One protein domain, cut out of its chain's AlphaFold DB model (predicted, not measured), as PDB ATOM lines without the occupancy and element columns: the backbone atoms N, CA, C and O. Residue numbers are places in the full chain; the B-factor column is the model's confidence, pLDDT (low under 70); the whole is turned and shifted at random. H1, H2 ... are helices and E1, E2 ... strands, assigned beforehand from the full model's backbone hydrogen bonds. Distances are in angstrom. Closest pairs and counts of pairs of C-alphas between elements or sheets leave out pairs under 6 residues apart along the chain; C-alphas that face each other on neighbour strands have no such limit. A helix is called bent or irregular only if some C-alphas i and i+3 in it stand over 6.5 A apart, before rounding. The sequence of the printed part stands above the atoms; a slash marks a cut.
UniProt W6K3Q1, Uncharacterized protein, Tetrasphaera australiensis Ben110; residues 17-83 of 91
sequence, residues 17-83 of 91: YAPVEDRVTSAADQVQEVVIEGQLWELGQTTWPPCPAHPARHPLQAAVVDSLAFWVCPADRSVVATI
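What this domain is: This is residues 17 to 83 of the 91 residues of an uncharacterized protein of Tetrasphaera australiensis Ben110 (UniProt W6K3Q1). Picture a small twisted sheet of three strands, E1, E2 and E3, with one long helix, H1, laid over one face along the strands; no named helix covers the other face. Residues 20 to 32 of H1 pack on E1 and E2, the rest of H1 runs on past the sheet, and the long link of residues 44 to 60 folds back from its end to E1. The printed part has 67 residues with one named helix followed by three named strands, H1 E1 E2 E3, and the sheet has the order E1, E2, E3, antiparallel throughout. The class is mixed, helices and strands, and the whole is compact, with a radius of gyration of the C-alphas of 12.1 A and a flat outline of 36 by 26 by 14 A.

Where its parts are: Find C-alpha 61 at (15.836, 56.686, 87.851); here E1, residues 61 to 65, begins and runs 11.8 A. E2, residues 68 to 72, comes next and runs 11.7 A. E3, residues 79 to 82, spans 8.3 A and ends at C-alpha 82, at (14.846, 47.843, 80.594). Now go back to C-alpha 20 at (11.055, 40.581, 90.793), where H1, residues 20 to 43, begins; it runs 33.0 A to C-alpha 43 at (35.580, 62.581, 88.560). H1 has a kink of 39 degrees near residue 37 and is only just irregular: C-alphas 38 and 41 are 6.7 A apart.

How they stand to each other: Begin with the meander E1 E2 E3, each strand the antiparallel neighbour of the one before. In the hairpin of E1 and E2, at 141 degrees between directions, look at N 63 and O 70, 2.9 A apart, and N 70 and O 63, 2.8 A apart, both within hydrogen-bond range. In the hairpin of E2 and E3, at 132 degrees, N 71 and O 81 are within hydrogen-bond range at 2.8 A. E1 and E3 are the edge strands. The sheet is only just strongly twisted, its C-alphas up to 4.1 A off the best plane. H1 is on the sheet at a height over the sheet of 8.3 A, giving two layers, a helix on one face of a sheet. It lies over E1 and E2 and runs along the strands, at 6 degrees to E1 on the local plane. The closest C-alphas of H1 and E1 are those of Thr 25 and Ala 62, 5.1 A apart; those of H1 and E2 are Glu 21 and Ala 69, 4.9 A apart. In H1, 17 of 20 O i to N i+4 pairs are within hydrogen-bond range.

The domain as a whole: The two C-alphas farthest apart, those of Tyr 17 and Leu 43, are 37.0 A apart. The printed part has no cut. The link from H1 to E1 is long, E1 to E2 is tight, and E2 to E3 is short. The mean pLDDT of the printed part is 91.5, and no printed residue is under 70.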
ATOM      1  N   TYR A  17      11.068  38.642  99.187       96.44
ATOM      2  CA  TYR A  17       9.643  38.370  99.003       96.44
ATOM      3  C   TYR A  17       8.932  39.415  98.146       96.44
ATOM      4  O   TYR A  17       7.780  39.195  97.775       96.44
ATOM      5  N   ALA A  18       9.606  40.516  97.816       95.44
ATOM      6  CA  ALA A  18       9.083  41.492  96.879       95.44
ATOM      7  C   ALA A  18       9.005  40.901  95.451       95.44
ATOM      8  O   ALA A  18       9.769  39.977  95.120       95.44
ATOM      9  N   PRO A  19       8.102  41.425  94.602       96.12
ATOM     10  CA  PRO A  19       8.088  41.151  93.167       96.12
ATOM     11  C   PRO A  19       9.468  41.321  92.520       96.12
ATOM     12  O   PRO A  19      10.330  42.050  93.016       96.12
ATOM     13  N   VAL A  20       9.720  40.613  91.417       94.62
ATOM     14  CA  VAL A  20      11.055  40.581  90.793       94.62
ATOM     15  C   VAL A  20      11.448  41.966  90.285       94.62
ATOM     16  O   VAL A  20      12.576  42.394  90.497       94.62
ATOM     17  N   GLU A  21      10.512  42.671  89.668       95.19
ATOM     18  CA  GLU A  21      10.648  44.036  89.184       95.19
ATOM     19  C   GLU A  21      11.029  45.011  90.307       95.19
ATOM     20  O   GLU A  21      11.976  45.774  90.137       95.19
ATOM     21  N   ASP A  22      10.404  44.898  91.482       96.00
ATOM     22  CA  ASP A  22      10.715  45.725  92.658       96.00
ATOM     23  C   ASP A  22      12.103  45.413  93.226       96.00
ATOM     24  O   ASP A  22      12.840  46.289  93.680       96.00
ATOM     25  N   ARG A  23      12.501  44.139  93.188       96.19
ATOM     26  CA  ARG A  23      13.847  43.726  93.599       96.19
ATOM     27  C   ARG A  23      14.906  44.256  92.644       96.19
ATOM     28  O   ARG A  23      15.994  44.609  93.094       96.19
ATOM     29  N   VAL A  24      14.609  44.288  91.348       95.19
ATOM     30  CA  VAL A  24      15.520  44.801  90.322       95.19
ATOM     31  C   VAL A  24      15.657  46.316  90.433       95.19
ATOM     32  O   VAL A  24      16.788  46.794  90.439       95.19
ATOM     33  N   THR A  25      14.562  47.067  90.581       96.25
ATOM     34  CA  THR A  25      14.631  48.525  90.777       96.25
ATOM     35  C   THR A  25      15.369  48.879  92.065       96.25
ATOM     36  O   THR A  25      16.307  49.666  92.024       96.25
ATOM     37  N   SER A  26      15.062  48.202  93.177       95.56
ATOM     38  CA  SER A  26      15.755  48.411  94.455       95.56
ATOM     39  C   SER A  26      17.250  48.081  94.387       95.56
ATOM     40  O   SER A  26      18.070  48.781  94.985       95.56
ATOM     41  N   ALA A  27      17.632  47.021  93.669       94.75
ATOM     42  CA  ALA A  27      19.041  46.710  93.447       94.75
ATOM     43  C   ALA A  27      19.722  47.764  92.564       94.75
ATOM     44  O   ALA A  27      20.866  48.127  92.828       94.75
ATOM     45  N   ALA A  28      19.037  48.244  91.524       95.00
ATOM     46  CA  ALA A  28      19.563  49.239  90.599       95.00
ATOM     47  C   ALA A  28      19.800  50.593  91.276       95.00
ATOM     48  O   ALA A  28      20.858  51.179  91.059       95.00
ATOM     49  N   ASP A  29      18.885  51.038  92.140       93.69
ATOM     50  CA  ASP A  29      19.046  52.266  92.929       93.69
ATOM     51  C   ASP A  29      20.277  52.177  93.846       93.69
ATOM     52  O   ASP A  29      21.135  53.056  93.831       93.69
ATOM     53  N   GLN A  30      20.448  51.060  94.563       94.19
ATOM     54  CA  GLN A  30      21.633  50.848  95.406       94.19
ATOM     55  C   GLN A  30      22.934  50.818  94.593       94.19
ATOM     56  O   GLN A  30      23.952  51.357  95.019       94.19
ATOM     57  N   VAL A  31      22.934  50.180  93.416       92.00
ATOM     58  CA  VAL A  31      24.110  50.181  92.530       92.00
ATOM     59  C   VAL A  31      24.412  51.593  92.035       92.00
ATOM     60  O   VAL A  31      25.580  51.970  91.977       92.00
ATOM     61  N   GLN A  32      23.387  52.372  91.694       92.19
ATOM     62  CA  GLN A  32      23.535  53.761  91.278       92.19
ATOM     63  C   GLN A  32      24.189  54.609  92.367       92.19
ATOM     64  O   GLN A  32      25.159  55.303  92.067       92.19
ATOM     65  N   GLU A  33      23.726  54.513  93.611       90.31
ATOM     66  CA  GLU A  33      24.340  55.214  94.745       90.31
ATOM     67  C   GLU A  33      25.817  54.835  94.897       90.31
ATOM     68  O   GLU A  33      26.681  55.709  94.906       90.31
ATOM     69  N   VAL A  34      26.128  53.534  94.895       89.31
ATOM     70  CA  VAL A  34      27.510  53.047  95.030       89.31
ATOM     71  C   VAL A  34      28.412  53.545  93.900       89.31
ATOM     72  O   VAL A  34      29.548  53.939  94.153       89.31
ATOM     73  N   VAL A  35      27.940  53.535  92.652       88.00
ATOM     74  CA  VAL A  35      28.732  54.007  91.505       88.00
ATOM     75  C   VAL A  35      28.949  55.519  91.576       88.00
ATOM     76  O   VAL A  35      30.068  55.988  91.354       88.00
ATOM     77  N   ILE A  36      27.905  56.287  91.902       87.25
ATOM     78  CA  ILE A  36      27.998  57.746  92.003       87.25
ATOM     79  C   ILE A  36      28.967  58.138  93.122       87.25
ATOM     80  O   ILE A  36      29.878  58.926  92.879       87.25
ATOM     81  N   GLU A  37      28.808  57.569  94.316       85.50
ATOM     82  CA  GLU A  37      29.631  57.910  95.478       85.50
ATOM     83  C   GLU A  37      31.058  57.360  95.373       85.50
ATOM     84  O   GLU A  37      32.012  58.073  95.676       85.50
ATOM     85  N   GLY A  38      31.214  56.112  94.925       79.88
ATOM     86  CA  GLY A  38      32.493  55.403  94.958       79.88
ATOM     87  C   GLY A  38      33.393  55.623  93.743       79.88
ATOM     88  O   GLY A  38      34.606  55.481  93.861       79.88
ATOM     89  N   GLN A  39      32.839  55.947  92.571       78.62
ATOM     90  CA  GLN A  39      33.623  56.020  91.325       78.62
ATOM     91  C   GLN A  39      33.529  57.377  90.635       78.62
ATOM     92  O   GLN A  39      34.514  57.865  90.083       78.62
ATOM     93  N   LEU A  40      32.344  57.987  90.629       82.25
ATOM     94  CA  LEU A  40      32.092  59.166  89.804       82.25
ATOM     95  C   LEU A  40      32.277  60.483  90.557       82.25
ATOM     96  O   LEU A  40      32.625  61.489  89.933       82.25
ATOM     97  N   TRP A  41      32.134  60.478  91.884       77.31
ATOM     98  CA  TRP A  41      32.309  61.668  92.715       77.31
ATOM     99  C   TRP A  41      33.694  62.306  92.541       77.31
ATOM    100  O   TRP A  41      33.796  63.515  92.327       77.31
ATOM    101  N   GLU A  42      34.763  61.503  92.542       78.38
ATOM    102  CA  GLU A  42      36.138  61.987  92.329       78.38
ATOM    103  C   GLU A  42      36.364  62.554  90.918       78.38
ATOM    104  O   GLU A  42      37.219  63.418  90.715       78.38
ATOM    105  N   LEU A  43      35.562  62.112  89.946       79.44
ATOM    106  CA  LEU A  43      35.580  62.581  88.560       79.44
ATOM    107  C   LEU A  43      34.624  63.765  88.322       79.44
ATOM    108  O   LEU A  43      34.514  64.249  87.194       79.44
ATOM    109  N   GLY A  44      33.919  64.234  89.359       79.25
ATOM    110  CA  GLY A  44      32.907  65.289  89.263       79.25
ATOM    111  C   GLY A  44      31.665  64.892  88.455       79.25
ATOM    112  O   GLY A  44      30.921  65.767  88.009       79.25
ATOM    113  N   GLN A  45      31.444  63.594  88.232       82.50
ATOM    114  CA  GLN A  45      30.290  63.058  87.516       82.50
ATOM    115  C   GLN A  45      29.231  62.575  88.517       82.50
ATOM    116  O   GLN A  45      29.538  61.896  89.489       82.50
ATOM    117  N   THR A  46      27.964  62.924  88.291       85.31
ATOM    118  CA  THR A  46      26.843  62.543  89.182       85.31
ATOM    119  C   THR A  46      25.642  61.980  88.426       85.31
ATOM    120  O   THR A  46      24.619  61.634  89.010       85.31
ATOM    121  N   THR A  47      25.744  61.889  87.102       87.19
ATOM    122  CA  THR A  47      24.642  61.555  86.202       87.19
ATOM    123  C   THR A  47      24.857  60.165  85.623       87.19
ATOM    124  O   THR A  47      25.162  60.018  84.440       87.19
ATOM    125  N   TRP A  48      24.730  59.141  86.465       90.69
ATOM    126  CA  TRP A  48      24.808  57.751  86.029       90.69
ATOM    127  C   TRP A  48      23.605  56.923  86.503       90.69
ATOM    128  O   TRP A  48      23.286  56.974  87.685       90.69
ATOM    129  N   PRO A  49      22.958  56.139  85.620       92.06
ATOM    130  CA  PRO A  49      23.146  56.154  84.170       92.06
ATOM    131  C   PRO A  49      22.733  57.511  83.572       92.06
ATOM    132  O   PRO A  49      21.771  58.112  84.053       92.06
ATOM    133  N   PRO A  50      23.436  58.034  82.555       91.06
ATOM    134  CA  PRO A  50      23.109  59.339  81.992       91.06
ATOM    135  C   PRO A  50      21.772  59.298  81.248       91.06
ATOM    136  O   PRO A  50      21.490  58.369  80.491       91.06
ATOM    137  N   CYS A  51      20.948  60.333  81.419       92.94
ATOM    138  CA  CYS A  51      19.722  60.469  80.638       92.94
ATOM    139  C   CYS A  51      20.040  60.885  79.188       92.94
ATOM    140  O   CYS A  51      20.651  61.935  79.003       92.94
ATOM    141  N   PRO A  52      19.571  60.171  78.145       91.38
ATOM    142  CA  PRO A  52      19.858  60.540  76.754       91.38
ATOM    143  C   PRO A  52      19.345  61.931  76.361       91.38
ATOM    144  O   PRO A  52      19.981  62.628  75.573       91.38
ATOM    145  N   ALA A  53      18.210  62.355  76.925       91.56
ATOM    146  CA  ALA A  53      17.650  63.686  76.692       91.56
ATOM    147  C   ALA A  53      18.381  64.786  77.485       91.56
ATOM    148  O   ALA A  53      18.430  65.939  77.054       91.56
ATOM    149  N   HIS A  54      18.960  64.444  78.640       90.44
ATOM    150  CA  HIS A  54      19.543  65.403  79.582       90.44
ATOM    151  C   HIS A  54      20.826  64.865  80.251       90.44
ATOM    152  O   HIS A  54      20.886  64.771  81.482       90.44
ATOM    153  N   PRO A  55      21.881  64.545  79.480       86.00
ATOM    154  CA  PRO A  55      22.990  63.708  79.953       86.00
ATOM    155  C   PRO A  55      23.815  64.323  81.086       86.00
ATOM    156  O   PRO A  55      24.430  63.589  81.845       86.00
ATOM    157  N   ALA A  56      23.803  65.651  81.226       86.69
ATOM    158  CA  ALA A  56      24.552  66.382  82.250       86.69
ATOM    159  C   ALA A  56      23.671  66.975  83.366       86.69
ATOM    160  O   ALA A  56      24.159  67.765  84.169       86.69
ATOM    161  N   ARG A  57      22.361  66.681  83.389       88.25
ATOM    162  CA  ARG A  57      21.435  67.292  84.364       88.25
ATOM    163  C   ARG A  57      21.015  66.346  85.469       88.25
ATOM    164  O   ARG A  57      20.932  66.770  86.615       88.25
ATOM    165  N   HIS A  58      20.686  65.110  85.118       91.00
ATOM    166  CA  HIS A  58      20.203  64.134  86.080       91.00
ATOM    167  C   HIS A  58      20.529  62.711  85.617       91.00
ATOM    168  O   HIS A  58      20.583  62.449  84.407       91.00
ATOM    169  N   PRO A  59      20.722  61.782  86.563       92.88
ATOM    170  CA  PRO A  59      20.728  60.368  86.240       92.88
ATOM    171  C   PRO A  59      19.333  59.907  85.786       92.88
ATOM    172  O   PRO A  59      18.321  60.593  85.980       92.88
ATOM    173  N   LEU A  60      19.279  58.745  85.144       95.31
ATOM    174  CA  LEU A  60      18.050  57.971  85.012       95.31
ATOM    175  C   LEU A  60      17.670  57.395  86.376       95.31
ATOM    176  O   LEU A  60      18.540  57.052  87.168       95.31
ATOM    177  N   GLN A  61      16.374  57.274  86.628       95.88
ATOM    178  CA  GLN A  61      15.836  56.686  87.851       95.88
ATOM    179  C   GLN A  61      15.356  55.261  87.564       95.88
ATOM    180  O   GLN A  61      14.789  55.022  86.494       95.88
ATOM    181  N   ALA A  62      15.557  54.321  88.489       96.38
ATOM    182  CA  ALA A  62      14.931  53.013  88.376       96.38
ATOM    183  C   ALA A  62      13.441  53.117  88.738       96.38
ATOM    184  O   ALA A  62      13.063  53.712  89.747       96.38
ATOM    185  N   ALA A  63      12.569  52.553  87.909       96.75
ATOM    186  CA  ALA A  63      11.135  52.532  88.169       96.75
ATOM    187  C   ALA A  63      10.476  51.287  87.580       96.75
ATOM    188  O   ALA A  63      10.925  50.749  86.568       96.75
ATOM    189  N   VAL A  64       9.378  50.855  88.200       96.75
ATOM    190  CA  VAL A  64       8.515  49.817  87.635       96.75
ATOM    191  C   VAL A  64       7.484  50.472  86.722       96.75
ATOM    192  O   VAL A  64       6.753  51.370  87.142       96.75
ATOM    193  N   VAL A  65       7.413  50.008  85.477       95.25
ATOM    194  CA  VAL A  65       6.406  50.405  84.485       95.25
ATOM    195  C   VAL A  65       5.831  49.132  83.881       95.25
ATOM    196  O   VAL A  65       6.586  48.273  83.438       95.25
ATOM    197  N   ASP A  66       4.504  48.987  83.907       93.19
ATOM    198  CA  ASP A  66       3.792  47.818  83.369       93.19
ATOM    199  C   ASP A  66       4.402  46.465  83.804       93.19
ATOM    200  O   ASP A  66       4.609  45.561  82.997       93.19
ATOM    201  N   SER A  67       4.701  46.338  85.106       93.50
ATOM    202  CA  SER A  67       5.282  45.137  85.738       93.50
ATOM    203  C   SER A  67       6.693  44.753  85.269       93.50
ATOM    204  O   SER A  67       7.123  43.616  85.454       93.50
ATOM    205  N   LEU A  68       7.443  45.697  84.697       94.38
ATOM    206  CA  LEU A  68       8.853  45.531  84.348       94.38
ATOM    207  C   LEU A  68       9.692  46.671  84.930       94.38
ATOM    208  O   LEU A  68       9.214  47.788  85.116       94.38
ATOM    209  N   ALA A  69      10.959  46.384  85.217       95.75
ATOM    210  CA  ALA A  69      11.904  47.362  85.740       95.75
ATOM    211  C   ALA A  69      12.585  48.131  84.596       95.75
ATOM    212  O   ALA A  69      13.193  47.532  83.705       95.75
ATOM    213  N   PHE A  70      12.529  49.460  84.650       96.19
ATOM    214  CA  PHE A  70      13.073  50.361  83.640       96.19
ATOM    215  C   PHE A  70      13.933  51.467  84.241       96.19
ATOM    216  O   PHE A  70      13.692  51.945  85.347       96.19
ATOM    217  N   TRP A  71      14.881  51.935  83.438       96.25
ATOM    218  CA  TRP A  71      15.455  53.263  83.563       96.25
ATOM    219  C   TRP A  71      14.498  54.287  82.956       96.25
ATOM    220  O   TRP A  71      14.148  54.202  81.773       96.25
ATOM    221  N   VAL A  72      14.091  55.269  83.756       96.31
ATOM    222  CA  VAL A  72      13.170  56.335  83.351       96.31
ATOM    223  C   VAL A  72      13.791  57.712  83.544       96.31
ATOM    224  O   VAL A  72      14.621  57.937  84.427       96.31
ATOM    225  N   CYS A  73      13.388  58.663  82.711       95.88
ATOM    226  CA  CYS A  73      13.750  60.061  82.888       95.88
ATOM    227  C   CYS A  73      12.937  60.664  84.051       95.88
ATOM    228  O   CYS A  73      11.711  60.718  83.956       95.88
ATOM    229  N   PRO A  74      13.560  61.179  85.126       94.88
ATOM    230  CA  PRO A  74      12.821  61.806  86.226       94.88
ATOM    231  C   PRO A  74      12.116  63.113  85.824       94.88
ATOM    232  O   PRO A  74      11.148  63.508  86.470       94.88
ATOM    233  N   ALA A  75      12.570  63.794  84.764       94.69
ATOM    234  CA  ALA A  75      12.006  65.077  84.345       94.69
ATOM    235  C   ALA A  75      10.674  64.940  83.586       94.69
ATOM    236  O   ALA A  75       9.743  65.708  83.830       94.69
ATOM    237  N   ASP A  76      10.574  63.976  82.668       93.69
ATOM    238  CA  ASP A  76       9.410  63.804  81.782       93.69
ATOM    239  C   ASP A  76       8.728  62.430  81.902       93.69
ATOM    240  O   ASP A  76       7.647  62.237  81.343       93.69
ATOM    241  N   ARG A  77       9.302  61.510  82.692       94.06
ATOM    242  CA  ARG A  77       8.832  60.132  82.925       94.06
ATOM    243  C   ARG A  77       8.869  59.231  81.688       94.06
ATOM    244  O   ARG A  77       8.211  58.194  81.671       94.06
ATOM    245  N   SER A  78       9.640  59.596  80.663       95.25
ATOM    246  CA  SER A  78       9.890  58.722  79.516       95.25
ATOM    247  C   SER A  78      10.663  57.465  79.926       95.25
ATOM    248  O   SER A  78      11.602  57.519  80.724       95.25
ATOM    249  N   VAL A  79      10.256  56.325  79.366       95.44
ATOM    250  CA  VAL A  79      10.951  55.042  79.506       95.44
ATOM    251  C   VAL A  79      12.132  55.014  78.540       95.44
ATOM    252  O   VAL A  79      11.953  55.269  77.349       95.44
ATOM    253  N   VAL A  80      13.328  54.710  79.046       93.69
ATOM    254  CA  VAL A  80      14.567  54.732  78.255       93.69
ATOM    255  C   VAL A  80      15.037  53.328  77.899       93.69
ATOM    256  O   VAL A  80      15.271  53.047  76.727       93.69
ATOM    257  N   ALA A  81      15.184  52.448  78.890       92.62
ATOM    258  CA  ALA A  81      15.652  51.078  78.685       92.62
ATOM    259  C   ALA A  81      15.224  50.170  79.841       92.62
ATOM    260  O   ALA A  81      15.084  50.633  80.972       92.62
ATOM    261  N   THR A  82      15.039  48.881  79.572       93.81
ATOM    262  CA  THR A  82      14.846  47.843  80.594       93.81
ATOM    263  C   THR A  82      16.114  47.680  81.436       93.81
ATOM    264  O   THR A  82      17.242  47.701  80.930       93.81
ATOM    265  N   ILE A  83      15.950  47.522  82.751       92.44
ATOM    266  CA  ILE A  83      17.082  47.279  83.650       92.44
ATOM    267  C   ILE A  83      17.579  45.846  83.433       92.44
ATOM    268  O   ILE A  83      16.827  44.891  83.601       92.44
TER     269      ILE A  83